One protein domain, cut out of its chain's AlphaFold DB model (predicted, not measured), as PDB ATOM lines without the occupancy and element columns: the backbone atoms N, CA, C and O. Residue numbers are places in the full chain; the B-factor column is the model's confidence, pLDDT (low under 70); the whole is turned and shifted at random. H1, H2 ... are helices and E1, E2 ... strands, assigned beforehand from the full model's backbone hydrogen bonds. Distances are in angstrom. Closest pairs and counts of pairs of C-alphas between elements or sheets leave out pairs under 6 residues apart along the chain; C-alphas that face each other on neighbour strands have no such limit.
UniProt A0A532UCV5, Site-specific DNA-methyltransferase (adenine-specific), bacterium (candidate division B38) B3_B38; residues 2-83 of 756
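This is residues 2 to 83 of the 756 residues of the protein "Site-specific DNA-methyltransferase (adenine-specific)" of bacterium (candidate division B38) B3_B38 (UniProt A0A532UCV5). A small slab of two parallel strands, E1 and E2, has the longest helix, H2, packed on one face, mostly over E2, while the short helix H1 lies beyond the end where the strands begin. H3 is set off from this body, on the E2 side of the sheet, at the end of a long loop, residues 48 to 64; it touches no other helix. The printed part has 82 residues with three named helices and two named strands in the order H1, E1, H2, E2, H3. The sheet has the order E1, E2, and the class is mixed, helices and strands, with 36 of the 82 residues, under half, in named elements. The whole is compact, with a radius of gyration of the C-alphas of 13.3 A, and rounded, spanning 33 by 28 by 24 A.

Strand E1 is residues 15 to 18, 10.6 A long, and strand E2 is residues 44 to 47, 10.0 A long. Helix H2, residues 21 to 32, measures 16.8 A from its first C-alpha at (-25.082, 5.984, -35.022) to its last. Helix H1, residues 7 to 11, is 6.4 A long and begins at C-alpha 7, (-39.234, -9.125, -47.575). Helix H3, residues 65 to 75, is 15.8 A long and ends at C-alpha 75, (-38.412, 7.497, -49.594).

E1 and E2 are parallel neighbours, with 15 degrees between their directions. Across the pair, N 16 and O 44 are 2.9 A apart and N 46 and O 16 are 2.8 A apart, within hydrogen-bond range. E1, H2 and E2 form a strand-helix-strand unit, two parallel neighbour strands with a helix between them along the chain, and its crossover is right-handed. H2 has 8 pairs of C-alphas within 8 A of E2; the closest are those of Ala 24 and Gln 47, 5.8 A apart. With E1 it has 3 such pairs, the closest being the C-alphas of Asp 18 and Ala 24, 5.5 A apart. H1 is close to H2 but not clearly touching, the closest C-alphas being those of Leu 11 and Leu 31, 7.8 A apart. H3 is apart from H1, E1 and H2. In H1, H2 and H3 every O i to N i+4 pair is within hydrogen-bond range.

The two C-alphas farthest apart are those of Arg 3 and Glu 63, 35.7 A. The printed part has no cut. The links H2 to E2, 11 residues, and E2 to H3, 17 residues, are long; the other two are tight. In the second of these long links, residues 54 to 55 pair with residues 60 to 61, antiparallel. The mean pLDDT of the printed part is 71.1, and residues 2 to 4, 39 to 40 and 56 to 83 are under 70, which includes H3.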
ATOM      1  N   ASN A   2     -40.613 -15.407 -41.692       50.31
ATOM      2  CA  ASN A   2     -41.929 -15.982 -41.963       50.31
ATOM      3  C   ASN A   2     -42.044 -16.214 -43.479       50.31
ATOM      4  O   ASN A   2     -42.051 -15.251 -44.234       50.31
ATOM      5  N   ARG A   3     -42.102 -17.480 -43.913       52.25
ATOM      6  CA  ARG A   3     -42.099 -17.867 -45.339       52.25
ATOM      7  C   ARG A   3     -43.350 -17.422 -46.106       52.25
ATOM      8  O   ARG A   3     -43.382 -17.546 -47.320       52.25
ATOM      9  N   TYR A   4     -44.365 -16.933 -45.397       59.88
ATOM     10  CA  TYR A   4     -45.620 -16.454 -45.974       59.88
ATOM     11  C   TYR A   4     -45.646 -14.939 -46.203       59.88
ATOM     12  O   TYR A   4     -46.650 -14.423 -46.686       59.88
ATOM     13  N   LYS A   5     -44.583 -14.219 -45.827       73.38
ATOM     14  CA  LYS A   5     -44.481 -12.767 -45.977       73.38
ATOM     15  C   LYS A   5     -43.349 -12.411 -46.930       73.38
ATOM     16  O   LYS A   5     -42.291 -13.042 -46.876       73.38
ATOM     17  N   LYS A   6     -43.563 -11.401 -47.775       82.00
ATOM     18  CA  LYS A   6     -42.500 -10.842 -48.614       82.00
ATOM     19  C   LYS A   6     -41.475 -10.110 -47.745       82.00
ATOM     20  O   LYS A   6     -41.747  -9.804 -46.584       82.00
ATOM     21  N   HIS A   7     -40.295  -9.832 -48.297       81.31
ATOM     22  CA  HIS A   7     -39.234  -9.125 -47.575       81.31
ATOM     23  C   HIS A   7     -39.713  -7.768 -47.021       81.31
ATOM     24  O   HIS A   7     -39.580  -7.522 -45.823       81.31
ATOM     25  N   GLU A   8     -40.366  -6.958 -47.859       80.25
ATOM     26  CA  GLU A   8     -41.024  -5.690 -47.495       80.25
ATOM     27  C   GLU A   8     -41.994  -5.845 -46.306       80.25
ATOM     28  O   GLU A   8     -41.826  -5.188 -45.278       80.25
ATOM     29  N   ASP A   9     -42.906  -6.824 -46.363       82.81
ATOM     30  CA  ASP A   9     -43.878  -7.097 -45.292       82.81
ATOM     31  C   ASP A   9     -43.219  -7.517 -43.965       82.81
ATOM     32  O   ASP A   9     -43.818  -7.407 -42.890       82.81
ATOM     33  N   ILE A  10     -42.017  -8.102 -44.023       83.75
ATOM     34  CA  ILE A  10     -41.243  -8.465 -42.832       83.75
ATOM     35  C   ILE A  10     -40.612  -7.209 -42.240       83.75
ATOM     36  O   ILE A  10     -40.728  -7.001 -41.028       83.75
ATOM     37  N   LEU A  11     -39.977  -6.377 -43.067       83.31
ATOM     38  CA  LEU A  11     -39.338  -5.141 -42.618       83.31
ATOM     39  C   LEU A  11     -40.338  -4.178 -41.969       83.31
ATOM     40  O   LEU A  11     -40.017  -3.587 -40.936       83.31
ATOM     41  N   ASP A  12     -41.567  -4.107 -42.480       80.69
ATOM     42  CA  ASP A  12     -42.642  -3.281 -41.911       80.69
ATOM     43  C   ASP A  12     -43.031  -3.705 -40.486       80.69
ATOM     44  O   ASP A  12     -43.445  -2.887 -39.659       80.69
ATOM     45  N   THR A  13     -42.842  -4.985 -40.154       85.00
ATOM     46  CA  THR A  13     -43.122  -5.522 -38.810       85.00
ATOM     47  C   THR A  13     -41.943  -5.453 -37.844       85.00
ATOM     48  O   THR A  13     -42.122  -5.696 -36.649       85.00
ATOM     49  N   LEU A  14     -40.741  -5.130 -38.326       88.06
ATOM     50  CA  LEU A  14     -39.523  -5.101 -37.522       88.06
ATOM     51  C   LEU A  14     -39.136  -3.671 -37.179       88.06
ATOM     52  O   LEU A  14     -38.958  -2.840 -38.061       88.06
ATOM     53  N   TRP A  15     -38.944  -3.421 -35.885       89.88
ATOM     54  CA  TRP A  15     -38.478  -2.146 -35.354       89.88
ATOM     55  C   TRP A  15     -37.235  -2.364 -34.498       89.88
ATOM     56  O   TRP A  15     -37.178  -3.296 -33.694       89.88
ATOM     57  N   GLY A  16     -36.239  -1.499 -34.667       90.38
ATOM     58  CA  GLY A  16     -34.998  -1.515 -33.901       90.38
ATOM     59  C   GLY A  16     -34.649  -0.127 -33.390       90.38
ATOM     60  O   GLY A  16     -35.059   0.881 -33.962       90.38
ATOM     61  N   ASN A  17     -33.889  -0.067 -32.303       89.50
ATOM     62  CA  ASN A  17     -33.394   1.181 -31.750       89.50
ATOM     63  C   ASN A  17     -31.983   0.984 -31.199       89.50
ATOM     64  O   ASN A  17     -31.733   0.018 -30.479       89.50
ATOM     65  N   ASP A  18     -31.088   1.906 -31.535       88.56
ATOM     66  CA  ASP A  18     -29.755   1.990 -30.954       88.56
ATOM     67  C   ASP A  18     -29.393   3.464 -30.738       88.56
ATOM     68  O   ASP A  18     -29.721   4.326 -31.555       88.56
ATOM     69  N   ILE A  19     -28.723   3.765 -29.627       84.19
ATOM     70  CA  ILE A  19     -28.271   5.126 -29.325       84.19
ATOM     71  C   ILE A  19     -27.073   5.518 -30.202       84.19
ATOM     72  O   ILE A  19     -26.885   6.691 -30.527       84.19
ATOM     73  N   ALA A  20     -26.257   4.540 -30.603       81.69
ATOM     74  CA  ALA A  20     -25.064   4.764 -31.392       81.69
ATOM     75  C   ALA A  20     -25.391   4.776 -32.890       81.69
ATOM     76  O   ALA A  20     -26.024   3.873 -33.440       81.69
ATOM     77  N   LYS A  21     -24.876   5.799 -33.582       79.31
ATOM     78  CA  LYS A  21     -25.082   5.984 -35.022       79.31
ATOM     79  C   LYS A  21     -24.613   4.776 -35.833       79.31
ATOM     80  O   LYS A  21     -25.363   4.283 -36.666       79.31
ATOM     81  N   PHE A  22     -23.395   4.294 -35.595       82.31
ATOM     82  CA  PHE A  22     -22.801   3.228 -36.404       82.31
ATOM     83  C   PHE A  22     -23.579   1.893 -36.329       82.31
ATOM     84  O   PHE A  22     -23.986   1.416 -37.388       82.31
ATOM     85  N   PRO A  23     -23.884   1.323 -35.143       85.44
ATOM     86  CA  PRO A  23     -24.700   0.108 -35.040       85.44
ATOM     87  C   PRO A  23     -26.092   0.240 -35.664       85.44
ATOM     88  O   PRO A  23     -26.535  -0.686 -36.339       85.44
ATOM     89  N   ALA A  24     -26.758   1.393 -35.509       80.94
ATOM     90  CA  ALA A  24     -28.062   1.639 -36.126       80.94
ATOM     91  C   ALA A  24     -27.996   1.565 -37.664       80.94
ATOM     92  O   ALA A  24     -28.819   0.899 -38.292       80.94
ATOM     93  N   HIS A  25     -26.990   2.201 -38.275       80.19
ATOM     94  CA  HIS A  25     -26.800   2.148 -39.729       80.19
ATOM     95  C   HIS A  25     -26.417   0.741 -40.197       80.19
ATOM     96  O   HIS A  25     -26.963   0.255 -41.185       80.19
ATOM     97  N   LEU A  26     -25.526   0.060 -39.473       83.69
ATOM     98  CA  LEU A  26     -25.116  -1.304 -39.801       83.69
ATOM     99  C   LEU A  26     -26.297  -2.281 -39.737       83.69
ATOM    100  O   LEU A  26     -26.451  -3.110 -40.629       83.69
ATOM    101  N   ALA A  27     -27.160  -2.160 -38.727       84.25
ATOM    102  CA  ALA A  27     -28.383  -2.950 -38.626       84.25
ATOM    103  C   ALA A  27     -29.338  -2.673 -39.795       84.25
ATOM    104  O   ALA A  27     -29.902  -3.614 -40.354       84.25
ATOM    105  N   ALA A  28     -29.490  -1.405 -40.193       83.31
ATOM    106  CA  ALA A  28     -30.330  -1.042 -41.327       83.31
ATOM    107  C   ALA A  28     -29.819  -1.658 -42.642       83.31
ATOM    108  O   ALA A  28     -30.588  -2.284 -43.370       83.31
ATOM    109  N   ILE A  29     -28.511  -1.561 -42.901       79.44
ATOM    110  CA  ILE A  29     -27.871  -2.167 -44.075       79.44
ATOM    111  C   ILE A  29     -28.033  -3.690 -44.037       79.44
ATOM    112  O   ILE A  29     -28.529  -4.265 -44.996       79.44
ATOM    113  N   ASN A  30     -27.685  -4.340 -42.921       84.06
ATOM    114  CA  ASN A  30     -27.747  -5.799 -42.794       84.06
ATOM    115  C   ASN A  30     -29.157  -6.367 -43.000       84.06
ATOM    116  O   ASN A  30     -29.294  -7.506 -43.440       84.06
ATOM    117  N   LEU A  31     -30.204  -5.609 -42.673       84.25
ATOM    118  CA  LEU A  31     -31.582  -6.013 -42.942       84.25
ATOM    119  C   LEU A  31     -31.945  -5.829 -44.419       84.25
ATOM    120  O   LEU A  31     -32.468  -6.775 -45.007       84.25
ATOM    121  N   ALA A  32     -31.618  -4.676 -45.007       79.38
ATOM    122  CA  ALA A  32     -31.941  -4.345 -46.395       79.38
ATOM    123  C   ALA A  32     -31.212  -5.234 -47.421       79.38
ATOM    124  O   ALA A  32     -31.797  -5.622 -48.427       79.38
ATOM    125  N   ILE A  33     -29.951  -5.612 -47.168       81.06
ATOM    126  CA  ILE A  33     -29.160  -6.424 -48.115       81.06
ATOM    127  C   ILE A  33     -29.674  -7.858 -48.293       81.06
ATOM    128  O   ILE A  33     -29.216  -8.543 -49.203       81.06
ATOM    129  N   ASN A  34     -30.593  -8.329 -47.441       75.81
ATOM    130  CA  ASN A  34     -31.150  -9.676 -47.592       75.81
ATOM    131  C   ASN A  34     -31.992  -9.816 -48.867       75.81
ATOM    132  O   ASN A  34     -32.116 -10.931 -49.366       75.81
ATOM    133  N   ASP A  35     -32.557  -8.718 -49.381       76.56
ATOM    134  CA  ASP A  35     -33.222  -8.685 -50.684       76.56
ATOM    135  C   ASP A  35     -33.179  -7.268 -51.288       76.56
ATOM    136  O   ASP A  35     -34.002  -6.398 -50.994       76.56
ATOM    137  N   LEU A  36     -32.184  -7.032 -52.146       74.75
ATOM    138  CA  LEU A  36     -31.983  -5.743 -52.817       74.75
ATOM    139  C   LEU A  36     -32.894  -5.534 -54.036       74.75
ATOM    140  O   LEU A  36     -32.897  -4.437 -54.589       74.75
ATOM    141  N   ALA A  37     -33.644  -6.552 -54.475       71.25
ATOM    142  CA  ALA A  37     -34.507  -6.448 -55.655       71.25
ATOM    143  C   ALA A  37     -35.825  -5.704 -55.371       71.25
ATOM    144  O   ALA A  37     -36.559  -5.368 -56.300       71.25
ATOM    145  N   VAL A  38     -36.132  -5.456 -54.095       71.81
ATOM    146  CA  VAL A  38     -37.381  -4.844 -53.638       71.81
ATOM    147  C   VAL A  38     -37.208  -3.334 -53.461       71.81
ATOM    148  O   VAL A  38     -36.303  -2.888 -52.760       71.81
ATOM    149  N   GLU A  39     -38.106  -2.538 -54.052       64.19
ATOM    150  CA  GLU A  39     -38.057  -1.066 -53.970       64.19
ATOM    151  C   GLU A  39     -38.279  -0.541 -52.539       64.19
ATOM    152  O   GLU A  39     -37.678   0.453 -52.131       64.19
ATOM    153  N   ARG A  40     -39.122  -1.216 -51.745       69.00
ATOM    154  CA  ARG A  40     -39.399  -0.881 -50.337       69.00
ATOM    155  C   ARG A  40     -38.596  -1.770 -49.385       69.00
ATOM    156  O   ARG A  40     -39.142  -2.650 -48.728       69.00
ATOM    157  N   ASN A  41     -37.289  -1.523 -49.291       71.50
ATOM    158  CA  ASN A  41     -36.367  -2.326 -48.473       71.50
ATOM    159  C   ASN A  41     -35.771  -1.593 -47.251       71.50
ATOM    160  O   ASN A  41     -34.828  -2.091 -46.637       71.50
ATOM    161  N   TYR A  42     -36.288  -0.415 -46.878       71.69
ATOM    162  CA  TYR A  42     -35.706   0.388 -45.796       71.69
ATOM    163  C   TYR A  42     -36.293   0.021 -44.413       71.69
ATOM    164  O   TYR A  42     -37.451   0.348 -44.137       71.69
ATOM    165  N   PRO A  43     -35.522  -0.605 -43.500       80.50
ATOM    166  CA  PRO A  43     -36.028  -1.110 -42.220       80.50
ATOM    167  C   PRO A  43     -36.319  -0.003 -41.194       80.50
ATOM    168  O   PRO A  43     -35.710   1.070 -41.210       80.50
ATOM    169  N   ASN A  44     -37.197  -0.283 -40.220       84.06
ATOM    170  CA  ASN A  44     -37.541   0.665 -39.151       84.06
ATOM    171  C   ASN A  44     -36.499   0.683 -38.015       84.06
ATOM    172  O   ASN A  44     -36.788   0.296 -36.881       84.06
ATOM    173  N   ILE A  45     -35.277   1.136 -38.306       85.38
ATOM    174  CA  ILE A  45     -34.207   1.292 -37.306       85.38
ATOM    175  C   ILE A  45     -34.076   2.758 -36.877       85.38
ATOM    176  O   ILE A  45     -33.878   3.653 -37.698       85.38
ATOM    177  N   LEU A  46     -34.184   3.006 -35.572       84.44
ATOM    178  CA  LEU A  46     -34.131   4.329 -34.957       84.44
ATOM    179  C   LEU A  46     -32.766   4.578 -34.310       84.44
ATOM    180  O   LEU A  46     -32.367   3.834 -33.414       84.44
ATOM    181  N   GLN A  47     -32.098   5.664 -34.701       84.88
ATOM    182  CA  GLN A  47     -30.931   6.182 -33.989       84.88
ATOM    183  C   GLN A  47     -31.383   7.190 -32.920       84.88
ATOM    184  O   GLN A  47     -31.462   8.383 -33.193       84.88
ATOM    185  N   GLU A  48     -31.693   6.721 -31.715       81.00
ATOM    186  CA  GLU A  48     -32.136   7.580 -30.605       81.00
ATOM    187  C   GLU A  48     -31.862   6.896 -29.262       81.00
ATOM    188  O   GLU A  48     -31.740   5.672 -29.198       81.00
ATOM    189  N   ASP A  49     -31.808   7.662 -28.173       84.12
ATOM    190  CA  ASP A  49     -31.864   7.064 -26.839       84.12
ATOM    191  C   ASP A  49     -33.225   6.383 -26.619       84.12
ATOM    192  O   ASP A  49     -34.271   7.038 -26.610       84.12
ATOM    193  N   PHE A  50     -33.197   5.071 -26.369       87.75
ATOM    194  CA  PHE A  50     -34.368   4.259 -26.045       87.75
ATOM    195  C   PHE A  50     -35.281   4.912 -25.005       87.75
ATOM    196  O   PHE A  50     -36.496   4.870 -25.148       87.75
ATOM    197  N   PHE A  51     -34.718   5.552 -23.976       87.25
ATOM    198  CA  PHE A  51     -35.491   6.146 -22.885       87.25
ATOM    199  C   PHE A  51     -36.170   7.473 -23.235       87.25
ATOM    200  O   PHE A  51     -36.964   7.976 -22.432       87.25
ATOM    201  N   LYS A  52     -35.871   8.062 -24.395       84.50
ATOM    202  CA  LYS A  52     -36.591   9.233 -24.910       84.50
ATOM    203  C   LYS A  52     -37.824   8.858 -25.720       84.50
ATOM    204  O   LYS A  52     -38.686   9.712 -25.910       84.50
ATOM    205  N   LEU A  53     -37.942   7.605 -26.160       82.94
ATOM    206  CA  LEU A  53     -39.115   7.136 -26.887       82.94
ATOM    207  C   LEU A  53     -40.347   7.197 -25.965       82.94
ATOM    208  O   LEU A  53     -40.350   6.672 -24.850       82.94
ATOM    209  N   ARG A  54     -41.414   7.871 -26.404       78.31
ATOM    210  CA  ARG A  54     -42.662   8.005 -25.632       78.31
ATOM    211  C   ARG A  54     -43.793   7.280 -26.333       78.31
ATOM    212  O   ARG A  54     -43.844   7.257 -27.551       78.31
ATOM    213  N   VAL A  55     -44.718   6.712 -25.564       76.62
ATOM    214  CA  VAL A  55     -45.956   6.130 -26.108       76.62
ATOM    215  C   VAL A  55     -47.044   7.194 -26.086       76.62
ATOM    216  O   VAL A  55     -47.471   7.589 -25.000       76.62
ATOM    217  N   GLY A  56     -47.462   7.639 -27.268       68.25
ATOM    218  CA  GLY A  56     -48.607   8.516 -27.500       68.25
ATOM    219  C   GLY A  56     -49.912   7.738 -27.718       68.25
ATOM    220  O   GLY A  56     -49.990   6.522 -27.494       68.25
ATOM    221  N   GLU A  57     -50.968   8.444 -28.132       59.66
ATOM    222  CA  GLU A  57     -52.292   7.846 -28.372       59.66
ATOM    223  C   GLU A  57     -52.350   7.019 -29.665       59.66
ATOM    224  O   GLU A  57     -52.948   5.938 -29.655       59.66
ATOM    225  N   GLU A  58     -51.662   7.465 -30.722       56.16
ATOM    226  CA  GLU A  58     -51.633   6.825 -32.051       56.16
ATOM    227  C   GLU A  58     -50.366   5.994 -32.334       56.16
ATOM    228  O   GLU A  58     -50.274   5.359 -33.377       56.16
ATOM    229  N   GLY A  59     -49.381   5.961 -31.432       63.44
ATOM    230  CA  GLY A  59     -48.087   5.318 -31.696       63.44
ATOM    231  C   GLY A  59     -46.984   5.804 -30.765       63.44
ATOM    232  O   GLY A  59     -47.284   6.333 -29.696       63.44
ATOM    233  N   PHE A  60     -45.707   5.659 -31.136       65.94
ATOM    234  CA  PHE A  60     -44.651   6.395 -30.431       65.94
ATOM    235  C   PHE A  60     -44.634   7.860 -30.857       65.94
ATOM    236  O   PHE A  60     -44.637   8.167 -32.050       65.94
ATOM    237  N   ASP A  61     -44.598   8.763 -29.878       60.75
ATOM    238  CA  ASP A  61     -44.386  10.181 -30.133       60.75
ATOM    239  C   ASP A  61     -42.896  10.423 -30.359       60.75
ATOM    240  O   ASP A  61     -42.071  10.296 -29.448       60.75
ATOM    241  N   PHE A  62     -42.557  10.758 -31.603       57.44
ATOM    242  CA  PHE A  62     -41.233  11.242 -31.970       57.44
ATOM    243  C   PHE A  62     -41.138  12.725 -31.606       57.44
ATOM    244  O   PHE A  62     -41.890  13.536 -32.146       57.44
ATOM    245  N   GLU A  63     -40.192  13.097 -30.741       47.72
ATOM    246  CA  GLU A  63     -39.826  14.510 -30.560       47.72
ATOM    247  C   GLU A  63     -38.990  15.032 -31.755       47.72
ATOM    248  O   GLU A  63     -39.003  16.230 -32.029       47.72
ATOM    249  N   SER A  64     -38.306  14.166 -32.524       51.81
ATOM    250  CA  SER A  64     -37.455  14.598 -33.643       51.81
ATOM    251  C   SER A  64     -38.227  14.754 -34.963       51.81
ATOM    252  O   SER A  64     -38.413  13.833 -35.763       51.81
ATOM    253  N   GLU A  65     -38.637  15.989 -35.240       49.31
ATOM    254  CA  GLU A  65     -39.171  16.423 -36.540       49.31
ATOM    255  C   GLU A  65     -38.200  16.125 -37.709       49.31
ATOM    256  O   GLU A  65     -38.607  15.910 -38.852       49.31
ATOM    257  N   GLU A  66     -36.903  16.061 -37.404       52.12
ATOM    258  CA  GLU A  66     -35.794  15.787 -38.319       52.12
ATOM    259  C   GLU A  66     -35.805  14.361 -38.878       52.12
ATOM    260  O   GLU A  66     -35.555  14.183 -40.068       52.12
ATOM    261  N   TRP A  67     -36.158  13.347 -38.077       56.91
ATOM    262  CA  TRP A  67     -36.245  11.962 -38.557       56.91
ATOM    263  C   TRP A  67     -37.390  11.797 -39.558       56.91
ATOM    264  O   TRP A  67     -37.208  11.218 -40.631       56.91
ATOM    265  N   ARG A  68     -38.555  12.392 -39.256       57.44
ATOM    266  CA  ARG A  68     -39.706  12.418 -40.172       57.44
ATOM    267  C   ARG A  68     -39.342  13.121 -41.487       57.44
ATOM    268  O   ARG A  68     -39.690  12.628 -42.557       57.44
ATOM    269  N   LYS A  69     -38.607  14.240 -41.425       56.97
ATOM    270  CA  LYS A  69     -38.142  15.009 -42.598       56.97
ATOM    271  C   LYS A  69     -37.075  14.266 -43.419       56.97
ATOM    272  O   LYS A  69     -37.167  14.248 -44.646       56.97
ATOM    273  N   ALA A  70     -36.097  13.631 -42.771       56.75
ATOM    274  CA  ALA A  70     -35.052  12.849 -43.432       56.75
ATOM    275  C   ALA A  70     -35.640  11.625 -44.144       56.75
ATOM    276  O   ALA A  70     -35.349  11.393 -45.312       56.75
ATOM    277  N   ARG A  71     -36.548  10.900 -43.483       57.75
ATOM    278  CA  ARG A  71     -37.187   9.710 -44.052       57.75
ATOM    279  C   ARG A  71     -38.121  10.039 -45.222       57.75
ATOM    280  O   ARG A  71     -38.108   9.315 -46.214       57.75
ATOM    281  N   LYS A  72     -38.851  11.162 -45.160       57.03
ATOM    282  CA  LYS A  72     -39.621  11.698 -46.302       57.03
ATOM    283  C   LYS A  72     -38.739  11.961 -47.526       57.03
ATOM    284  O   LYS A  72     -39.116  11.586 -48.630       57.03
ATOM    285  N   ARG A  73     -37.556  12.562 -47.331       57.03
ATOM    286  CA  ARG A  73     -36.592  12.814 -48.419       57.03
ATOM    287  C   ARG A  73     -36.032  11.526 -49.018       57.03
ATOM    288  O   ARG A  73     -35.903  11.453 -50.231       57.03
ATOM    289  N   THR A  74     -35.713  10.535 -48.189       54.38
ATOM    290  CA  THR A  74     -35.108   9.277 -48.653       54.38
ATOM    291  C   THR A  74     -36.100   8.368 -49.386       54.38
ATOM    292  O   THR A  74     -35.694   7.662 -50.298       54.38
ATOM    293  N   LEU A  75     -37.386   8.379 -49.011       55.12
ATOM    294  CA  LEU A  75     -38.412   7.497 -49.594       55.12
ATOM    295  C   LEU A  75     -39.267   8.150 -50.696       55.12
ATOM    296  O   LEU A  75     -40.086   7.465 -51.296       55.12
ATOM    297  N   GLY A  76     -39.121   9.456 -50.955       50.53
ATOM    298  CA  GLY A  76     -39.864  10.151 -52.018       50.53
ATOM    299  C   GLY A  76     -41.386  10.232 -51.809       50.53
ATOM    300  O   GLY A  76     -42.124  10.368 -52.779       50.53
ATOM    301  N   LEU A  77     -41.870  10.128 -50.566       50.97
ATOM    302  CA  LEU A  77     -43.304  10.092 -50.232       50.97
ATOM    303  C   LEU A  77     -43.843  11.485 -49.843       50.97
ATOM    304  O   LEU A  77     -43.283  12.138 -48.958       50.97
ATOM    305  N   GLU A  78     -44.963  11.908 -50.449       43.66
ATOM    306  CA  GLU A  78     -45.635  13.194 -50.165       43.66
ATOM    307  C   GLU A  78     -46.322  13.225 -48.781       43.66
ATOM    308  O   GLU A  78     -46.271  14.241 -48.079       43.66
ATOM    309  N   GLU A  79     -46.843  12.090 -48.299       43.97
ATOM    310  CA  GLU A  79     -47.374  11.935 -46.939       43.97
ATOM    311  C   GLU A  79     -46.758  10.716 -46.237       43.97
ATOM    312  O   GLU A  79     -46.892   9.577 -46.675       43.97
ATOM    313  N   PHE A  80     -46.081  10.951 -45.108       43.78
ATOM    314  CA  PHE A  80     -45.607   9.886 -44.224       43.78
ATOM    315  C   PHE A  80     -46.728   9.581 -43.234       43.78
ATOM    316  O   PHE A  80     -46.877  10.292 -42.238       43.78
ATOM    317  N   LYS A  81     -47.542   8.571 -43.536       44.22
ATOM    318  CA  LYS A  81     -48.632   8.123 -42.663       44.22
ATOM    319  C   LYS A  81     -48.516   6.636 -42.334       44.22
ATOM    320  O   LYS A  81     -49.511   5.929 -42.321       44.22
ATOM    321  N   ASP A  82     -47.305   6.179 -42.024       52.94
ATOM    322  CA  ASP A  82     -47.131   4.874 -41.388       52.94
ATOM    323  C   ASP A  82     -47.182   5.047 -39.871       52.94
ATOM    324  O   ASP A  82     -46.277   5.584 -39.223       52.94
ATOM    325  N   ILE A  83     -48.331   4.646 -39.334       56.12
ATOM    326  CA  ILE A  83     -48.693   4.642 -37.921       56.12
ATOM    327  C   ILE A  83     -47.664   3.779 -37.194       56.12
ATOM    328  O   ILE A  83     -47.642   2.556 -37.333       56.12
TER     329      ILE A  83